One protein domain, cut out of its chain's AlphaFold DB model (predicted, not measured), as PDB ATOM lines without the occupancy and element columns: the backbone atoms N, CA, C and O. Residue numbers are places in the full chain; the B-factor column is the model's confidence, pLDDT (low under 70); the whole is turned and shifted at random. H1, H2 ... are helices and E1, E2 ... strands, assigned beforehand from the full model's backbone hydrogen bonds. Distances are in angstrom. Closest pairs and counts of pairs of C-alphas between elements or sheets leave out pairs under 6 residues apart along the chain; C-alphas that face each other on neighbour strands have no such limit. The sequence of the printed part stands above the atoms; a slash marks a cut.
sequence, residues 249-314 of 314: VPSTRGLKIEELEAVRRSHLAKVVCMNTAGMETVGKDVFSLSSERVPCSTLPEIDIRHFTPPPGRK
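Overview. This is residues 249 to 314 of the 314 residues of the protein "Heme peroxidase" of Teladorsagia circumcincta (UniProt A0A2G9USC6). What shape is it? With little regular structure, it is elongated: the hairpin E1 and E2, with H2 beside E1, makes one end, and H1 and H3 meet toward the other, where residues 249 to 254 and 309 to 314 stick out. What builds it? Of 66 printed residues, 25 are in named elements, in order H1, H2, E1, E2, H3, a mixed class. The whole is loose, with a radius of gyration of the C-alphas of 15.6 A, spanning 44 by 26 by 15 A.

Along the chain. Where are the helices? H1, residues 257 to 264, 10.4 A, begins at C-alpha (33.485, 19.912, 47.294); H2 is residues 268 to 274, 10.0 A; H3, residues 304 to 307, ends at C-alpha (34.776, 14.265, 37.796). Where are the strands? E1 is residues 281 to 283 and E2 is residues 293 to 295.

Arrangement. Which helices touch? H1 touches H3, the closest C-alphas being those of Glu 259 and His 306, 5.4 A. How do the strands pair? In the antiparallel hairpin E1 and E2, N 282 and O 294 are within hydrogen-bond range, 3.0 A. The closest C-alphas of H2 and E1, Ala 269 and Val 282, are 6.3 A apart. In H1 and H2 every O i to N i+4 pair is within hydrogen-bond range; H3 is too short for one.

Size, cuts and confidence. How large is it? The two C-alphas farthest apart, of Ser 290 and Lys 314, are 48.8 A apart; the printed part has no cut and no long link. Where is confidence low? Residues 310 to 314 have pLDDT under 70.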
ATOM      1  N   VAL A 249      21.244  17.180  48.198       93.31
ATOM      2  CA  VAL A 249      19.926  16.624  48.537       93.31
ATOM      3  C   VAL A 249      20.068  15.132  48.846       93.31
ATOM      4  O   VAL A 249      20.697  14.417  48.065       93.31
ATOM      5  N   PRO A 250      19.473  14.616  49.940       91.88
ATOM      6  CA  PRO A 250      19.475  13.184  50.212       91.88
ATOM      7  C   PRO A 250      18.971  12.381  49.007       91.88
ATOM      8  O   PRO A 250      17.988  12.749  48.364       91.88
ATOM      9  N   SER A 251      19.621  11.255  48.716       89.00
ATOM     10  CA  SER A 251      19.323  10.399  47.552       89.00
ATOM     11  C   SER A 251      19.706  10.983  46.180       89.00
ATOM     12  O   SER A 251      19.288  10.449  45.150       89.00
ATOM     13  N   THR A 252      20.514  12.047  46.125       89.81
ATOM     14  CA  THR A 252      21.223  12.466  44.902       89.81
ATOM     15  C   THR A 252      22.732  12.339  45.077       89.81
ATOM     16  O   THR A 252      23.230  12.217  46.193       89.81
ATOM     17  N   ARG A 253      23.478  12.316  43.962       87.75
ATOM     18  CA  ARG A 253      24.949  12.282  44.008       87.75
ATOM     19  C   ARG A 253      25.540  13.619  44.481       87.75
ATOM     20  O   ARG A 253      26.589  13.589  45.114       87.75
ATOM     21  N   GLY A 254      24.889  14.744  44.159       90.00
ATOM     22  CA  GLY A 254      25.457  16.089  44.316       90.00
ATOM     23  C   GLY A 254      26.808  16.256  43.601       90.00
ATOM     24  O   GLY A 254      27.325  15.313  42.997       90.00
ATOM     25  N   LEU A 255      27.390  17.454  43.655       92.56
ATOM     26  CA  LEU A 255      28.820  17.630  43.382       92.56
ATOM     27  C   LEU A 255      29.588  17.536  44.697       92.56
ATOM     28  O   LEU A 255      29.176  18.115  45.702       92.56
ATOM     29  N   LYS A 256      30.720  16.835  44.707       92.19
ATOM     30  CA  LYS A 256      31.666  16.883  45.829       92.19
ATOM     31  C   LYS A 256      32.279  18.274  45.943       92.19
ATOM     32  O   LYS A 256      32.251  19.048  44.987       92.19
ATOM     33  N   ILE A 257      32.879  18.591  47.089       92.62
ATOM     34  CA  ILE A 257      33.485  19.912  47.294       92.62
ATOM     35  C   ILE A 257      34.576  20.200  46.251       92.62
ATOM     36  O   ILE A 257      34.647  21.308  45.734       92.62
ATOM     37  N   GLU A 258      35.361  19.197  45.854       92.19
ATOM     38  CA  GLU A 258      36.418  19.355  44.852       92.19
ATOM     39  C   GLU A 258      35.846  19.590  43.445       92.19
ATOM     40  O   GLU A 258      36.347  20.434  42.701       92.19
ATOM     41  N   GLU A 259      34.768  18.880  43.096       93.00
ATOM     42  CA  GLU A 259      34.026  19.070  41.843       93.00
ATOM     43  C   GLU A 259      33.393  20.479  41.804       93.00
ATOM     44  O   GLU A 259      33.502  21.186  40.803       93.00
ATOM     45  N   LEU A 260      32.794  20.932  42.911       93.94
ATOM     46  CA  LEU A 260      32.177  22.255  43.032       93.94
ATOM     47  C   LEU A 260      33.205  23.388  42.905       93.94
ATOM     48  O   LEU A 260      32.977  24.359  42.183       93.94
ATOM     49  N   GLU A 261      34.355  23.255  43.561       92.81
ATOM     50  CA  GLU A 261      35.442  24.231  43.468       92.81
ATOM     51  C   GLU A 261      36.063  24.280  42.062       92.81
ATOM     52  O   GLU A 261      36.455  25.353  41.595       92.81
ATOM     53  N   ALA A 262      36.100  23.156  41.337       92.25
ATOM     54  CA  ALA A 262      36.488  23.147  39.927       92.25
ATOM     55  C   ALA A 262      35.493  23.934  39.050       92.25
ATOM     56  O   ALA A 262      35.912  24.723  38.197       92.25
ATOM     57  N   VAL A 263      34.182  23.794  39.292       92.38
ATOM     58  CA  VAL A 263      33.151  24.583  38.591       92.38
ATOM     59  C   VAL A 263      33.266  26.072  38.930       92.38
ATOM     60  O   VAL A 263      33.279  26.896  38.021       92.38
ATOM     61  N   ARG A 264      33.411  26.445  40.208       91.50
ATOM     62  CA  ARG A 264      33.484  27.855  40.648       91.50
ATOM     63  C   ARG A 264      34.679  28.621  40.088       91.50
ATOM     64  O   ARG A 264      34.581  29.822  39.857       91.50
ATOM     65  N   ARG A 265      35.796  27.932  39.846       89.75
ATOM     66  CA  ARG A 265      36.989  28.511  39.206       89.75
ATOM     67  C   ARG A 265      36.882  28.605  37.681       89.75
ATOM     68  O   ARG A 265      37.786  29.136  37.039       89.75
ATOM     69  N   SER A 266      35.807  28.093  37.087       88.12
ATOM     70  CA  SER A 266      35.600  28.157  35.643       88.12
ATOM     71  C   SER A 266      35.149  29.554  35.215       88.12
ATOM     72  O   SER A 266      34.239  30.138  35.796       88.12
ATOM     73  N   HIS A 267      35.753  30.079  34.149       90.06
ATOM     74  CA  HIS A 267      35.402  31.383  33.586       90.06
ATOM     75  C   HIS A 267      34.739  31.231  32.219       90.06
ATOM     76  O   HIS A 267      35.269  30.547  31.340       90.06
ATOM     77  N   LEU A 268      33.647  31.964  31.982       91.44
ATOM     78  CA  LEU A 268      33.033  32.041  30.653       91.44
ATOM     79  C   LEU A 268      34.038  32.543  29.597       91.44
ATOM     80  O   LEU A 268      34.060  32.036  28.478       91.44
ATOM     81  N   ALA A 269      34.951  33.442  29.980       92.25
ATOM     82  CA  ALA A 269      36.077  33.883  29.153       92.25
ATOM     83  C   ALA A 269      36.939  32.712  28.642       92.25
ATOM     84  O   ALA A 269      37.270  32.649  27.455       92.25
ATOM     85  N   LYS A 270      37.251  31.737  29.510       92.31
ATOM     86  CA  LYS A 270      38.026  30.548  29.129       92.31
ATOM     87  C   LYS A 270      37.240  29.664  28.167       92.31
ATOM     88  O   LYS A 270      37.796  29.220  27.165       92.31
ATOM     89  N   VAL A 271      35.948  29.460  28.431       90.50
ATOM     90  CA  VAL A 271      35.057  28.705  27.536       90.50
ATOM     91  C   VAL A 271      35.048  29.335  26.142       90.50
ATOM     92  O   VAL A 271      35.169  28.619  25.146       90.50
ATOM     93  N   VAL A 272      34.987  30.667  26.048       89.31
ATOM     94  CA  VAL A 272      35.067  31.376  24.764       89.31
ATOM     95  C   VAL A 272      36.412  31.139  24.071       89.31
ATOM     96  O   VAL A 272      36.406  30.808  22.883       89.31
ATOM     97  N   CYS A 273      37.538  31.255  24.784       89.06
ATOM     98  CA  CYS A 273      38.876  30.997  24.234       89.06
ATOM     99  C   CYS A 273      39.009  29.576  23.670       89.06
ATOM    100  O   CYS A 273      39.394  29.403  22.516       89.06
ATOM    101  N   MET A 274      38.636  28.557  24.451       88.94
ATOM    102  CA  MET A 274      38.767  27.149  24.050       88.94
ATOM    103  C   MET A 274      37.911  26.799  22.827       88.94
ATOM    104  O   MET A 274      38.268  25.917  22.052       88.94
ATOM    105  N   ASN A 275      36.797  27.509  22.629       87.81
ATOM    106  CA  ASN A 275      35.836  27.245  21.556       87.81
ATOM    107  C   ASN A 275      35.891  28.280  20.416       87.81
ATOM    108  O   ASN A 275      34.978  28.348  19.581       87.81
ATOM    109  N   THR A 276      36.932  29.115  20.365       82.19
ATOM    110  CA  THR A 276      37.093  30.135  19.321       82.19
ATOM    111  C   THR A 276      38.497  30.108  18.740       82.19
ATOM    112  O   THR A 276      39.428  30.696  19.280       82.19
ATOM    113  N   ALA A 277      38.634  29.459  17.583       81.81
ATOM    114  CA  ALA A 277      39.895  29.404  16.855       81.81
ATOM    115  C   ALA A 277      40.448  30.814  16.569       81.81
ATOM    116  O   ALA A 277      39.716  31.691  16.106       81.81
ATOM    117  N   GLY A 278      41.743  31.012  16.831       80.31
ATOM    118  CA  GLY A 278      42.444  32.287  16.634       80.31
ATOM    119  C   GLY A 278      42.200  33.341  17.721       80.31
ATOM    120  O   GLY A 278      42.658  34.474  17.580       80.31
ATOM    121  N   MET A 279      41.464  33.017  18.792       82.88
ATOM    122  CA  MET A 279      41.312  33.911  19.943       82.88
ATOM    123  C   MET A 279      42.527  33.797  20.860       82.88
ATOM    124  O   MET A 279      42.698  32.800  21.552       82.88
ATOM    125  N   GLU A 280      43.361  34.834  20.863       88.62
ATOM    126  CA  GLU A 280      44.563  34.893  21.703       88.62
ATOM    127  C   GLU A 280      44.335  35.663  23.003       88.62
ATOM    128  O   GLU A 280      44.970  35.364  24.008       88.62
ATOM    129  N   THR A 281      43.422  36.638  23.003       91.00
ATOM    130  CA  THR A 281      43.100  37.460  24.177       91.00
ATOM    131  C   THR A 281      41.597  37.605  24.358       91.00
ATOM    132  O   THR A 281      40.843  37.631  23.382       91.00
ATOM    133  N   VAL A 282      41.159  37.769  25.603       91.12
ATOM    134  CA  VAL A 282      39.748  37.958  25.963       91.12
ATOM    135  C   VAL A 282      39.630  38.851  27.199       91.12
ATOM    136  O   VAL A 282      40.569  38.933  27.987       91.12
ATOM    137  N   GLY A 283      38.498  39.540  27.366       91.50
ATOM    138  CA  GLY A 283      38.183  40.216  28.628       91.50
ATOM    139  C   GLY A 283      38.004  39.192  29.751       91.50
ATOM    140  O   GLY A 283      37.357  38.165  29.543       91.50
ATOM    141  N   LYS A 284      38.592  39.447  30.924       91.81
ATOM    142  CA  LYS A 284      38.443  38.583  32.109       91.81
ATOM    143  C   LYS A 284      36.971  38.420  32.519       91.81
ATOM    144  O   LYS A 284      36.540  37.300  32.789       91.81
ATOM    145  N   ASP A 285      36.214  39.513  32.513       92.06
ATOM    146  CA  ASP A 285      34.753  39.518  32.558       92.06
ATOM    147  C   ASP A 285      34.203  39.788  31.151       92.06
ATOM    148  O   ASP A 285      34.411  40.858  30.580       92.06
ATOM    149  N   VAL A 286      33.507  38.806  30.575       90.88
ATOM    150  CA  VAL A 286      32.975  38.897  29.204       90.88
ATOM    151  C   VAL A 286      31.719  39.759  29.093       90.88
ATOM    152  O   VAL A 286      31.322  40.088  27.978       90.88
ATOM    153  N   PHE A 287      31.093  40.116  30.217       89.25
ATOM    154  CA  PHE A 287      29.931  41.005  30.237       89.25
ATOM    155  C   PHE A 287      30.327  42.481  30.352       89.25
ATOM    156  O   PHE A 287      29.498  43.359  30.112       89.25
ATOM    157  N   SER A 288      31.593  42.766  30.675       87.75
ATOM    158  CA  SER A 288      32.105  44.120  30.859       87.75
ATOM    159  C   SER A 288      33.094  44.504  29.762       87.75
ATOM    160  O   SER A 288      34.189  43.955  29.652       87.75
ATOM    161  N   LEU A 289      32.742  45.520  28.972       84.75
ATOM    162  CA  LEU A 289      33.630  46.050  27.931       84.75
ATOM    163  C   LEU A 289      34.883  46.732  28.488       84.75
ATOM    164  O   LEU A 289      35.895  46.802  27.795       84.75
ATOM    165  N   SER A 290      34.820  47.238  29.721       87.56
ATOM    166  CA  SER A 290      35.963  47.836  30.411       87.56
ATOM    167  C   SER A 290      36.828  46.798  31.124       87.56
ATOM    168  O   SER A 290      37.781  47.171  31.807       87.56
ATOM    169  N   SER A 291      36.499  45.506  31.016       91.06
ATOM    170  CA  SER A 291      37.308  44.448  31.608       91.06
ATOM    171  C   SER A 291      38.716  44.453  31.018       91.06
ATOM    172  O   SER A 291      38.902  44.499  29.800       91.06
ATOM    173  N   GLU A 292      39.708  44.274  31.890       93.19
ATOM    174  CA  GLU A 292      41.078  43.983  31.482       93.19
ATOM    175  C   GLU A 292      41.095  42.775  30.538       93.19
ATOM    176  O   GLU A 292      40.421  41.761  30.776       93.19
ATOM    177  N   ARG A 293      41.859  42.903  29.451       91.75
ATOM    178  CA  ARG A 293      42.055  41.835  28.477       91.75
ATOM    179  C   ARG A 293      43.312  41.059  28.813       91.75
ATOM    180  O   ARG A 293      44.386  41.636  28.918       91.75
ATOM    181  N   VAL A 294      43.175  39.745  28.894       94.75
ATOM    182  CA  VAL A 294      44.260  38.832  29.252       94.75
ATOM    183  C   VAL A 294      44.493  37.805  28.141       94.75
ATOM    184  O   VAL A 294      43.560  37.508  27.382       94.75
ATOM    185  N   PRO A 295      45.712  37.251  28.006       95.81
ATOM    186  CA  PRO A 295      45.955  36.134  27.104       95.81
ATOM    187  C   PRO A 295      45.118  34.910  27.496       95.81
ATOM    188  O   PRO A 295      45.016  34.560  28.666       95.81
ATOM    189  N   CYS A 296      44.555  34.200  26.523       92.81
ATOM    190  CA  CYS A 296      43.747  33.001  26.767       92.81
ATOM    191  C   CYS A 296      44.512  31.889  27.515       92.81
ATOM    192  O   CYS A 296      43.894  31.047  28.170       92.81
ATOM    193  N   SER A 297      45.844  31.882  27.419       93.75
ATOM    194  CA  SER A 297      46.732  30.953  28.122       93.75
ATOM    195  C   SER A 297      46.827  31.213  29.626       93.75
ATOM    196  O   SER A 297      47.132  30.283  30.366       93.75
ATOM    197  N   THR A 298      46.555  32.435  30.097       94.56
ATOM    198  CA  THR A 298      46.621  32.770  31.531       94.56
ATOM    199  C   THR A 298      45.328  32.439  32.274       94.56
ATOM    200  O   THR A 298      45.311  32.415  33.503       94.56
ATOM    201  N   LEU A 299      44.240  32.171  31.545       93.25
ATOM    202  CA  LEU A 299      42.964  31.783  32.133       93.25
ATOM    203  C   LEU A 299      42.991  30.309  32.571       93.25
ATOM    204  O   LEU A 299      43.344  29.443  31.757       93.25
ATOM    205  N   PRO A 300      42.566  30.006  33.814       91.44
ATOM    206  CA  PRO A 300      42.626  28.657  34.356       91.44
ATOM    207  C   PRO A 300      41.684  27.716  33.602       91.44
ATOM    208  O   PRO A 300      40.589  28.099  33.184       91.44
ATOM    209  N   GLU A 301      42.123  26.472  33.427       88.75
ATOM    210  CA  GLU A 301      41.299  25.386  32.896       88.75
ATOM    211  C   GLU A 301      40.500  24.723  34.010       88.75
ATOM    212  O   GLU A 301      40.956  24.637  35.152       88.75
ATOM    213  N   ILE A 302      39.302  24.241  33.670       88.00
ATOM    214  CA  ILE A 302      38.544  23.394  34.584       88.00
ATOM    215  C   ILE A 302      39.287  22.065  34.749       88.00
ATOM    216  O   ILE A 302      39.553  21.359  33.775       88.00
ATOM    217  N   ASP A 303      39.623  21.716  35.989       86.88
ATOM    218  CA  ASP A 303      40.262  20.440  36.285       86.88
ATOM    219  C   ASP A 303      39.226  19.309  36.263       86.88
ATOM    220  O   ASP A 303      38.552  19.015  37.253       86.88
ATOM    221  N   ILE A 304      39.094  18.664  35.103       88.81
ATOM    222  CA  ILE A 304      38.111  17.597  34.886       88.81
ATOM    223  C   ILE A 304      38.436  16.296  35.638       88.81
ATOM    224  O   ILE A 304      37.583  15.410  35.719       88.81
ATOM    225  N   ARG A 305      39.639  16.157  36.215       89.19
ATOM    226  CA  ARG A 305      40.060  14.933  36.921       89.19
ATOM    227  C   ARG A 305      39.211  14.668  38.162       89.19
ATOM    228  O   ARG A 305      39.012  13.513  38.527       89.19
ATOM    229  N   HIS A 306      38.641  15.712  38.766       88.00
ATOM    230  CA  HIS A 306      37.732  15.576  39.906       88.00
ATOM    231  C   HIS A 306      36.417  14.863  39.556       88.00
ATOM    232  O   HIS A 306      35.797  14.276  40.439       88.00
ATOM    233  N   PHE A 307      36.026  14.860  38.277       88.31
ATOM    234  CA  PHE A 307      34.776  14.265  37.796       88.31
ATOM    235  C   PHE A 307      34.960  12.839  37.266       88.31
ATOM    236  O   PHE A 307      33.979  12.116  37.068       88.31
ATOM    237  N   THR A 308      36.204  12.412  37.026       85.31
ATOM    238  CA  THR A 308      36.479  11.057  36.545       85.31
ATOM    239  C   THR A 308      36.333  10.034  37.673       85.31
ATOM    240  O   THR A 308      36.864  10.245  38.766       85.31
ATOM    241  N   PRO A 309      35.626   8.910  37.448       74.88
ATOM    242  CA  PRO A 309      35.631   7.813  38.402       74.88
ATOM    243  C   PRO A 309      37.057   7.258  38.539       74.88
ATOM    244  O   PRO A 309      37.811   7.260  37.563       74.88
ATOM    245  N   PRO A 310      37.444   6.768  39.730       68.56
ATOM    246  CA  PRO A 310      38.753   6.163  39.914       68.56
ATOM    247  C   PRO A 310      38.925   4.980  38.946       68.56
ATOM    248  O   PRO A 310      37.966   4.226  38.725       68.56
ATOM    249  N   PRO A 311      40.125   4.796  38.367       66.75
ATOM    250  CA  PRO A 311      40.380   3.684  37.461       66.75
ATOM    251  C   PRO A 311      40.103   2.358  38.188       66.75
ATOM    252  O   PRO A 311      40.721   2.070  39.208       66.75
ATOM    253  N   GLY A 312      39.141   1.570  37.684       62.84
ATOM    254  CA  GLY A 312      38.832   0.225  38.196       62.84
ATOM    255  C   GLY A 312      37.384  -0.053  38.622       62.84
ATOM    256  O   GLY A 312      37.069  -1.208  38.893       62.84
ATOM    257  N   ARG A 313      36.476   0.933  38.646       54.50
ATOM    258  CA  ARG A 313      35.027   0.672  38.788       54.50
ATOM    259  C   ARG A 313      34.343   0.763  37.421       54.50
ATOM    260  O   ARG A 313      34.080   1.867  36.949       54.50
ATOM    261  N   LYS A 314      34.140  -0.398  36.785       45.16
ATOM    262  CA  LYS A 314      33.166  -0.586  35.697       45.16
ATOM    263  C   LYS A 314      31.778  -0.784  36.289       45.16
ATOM    264  O   LYS A 314      31.710  -1.429  37.358       45.16
TER     265      LYS A 314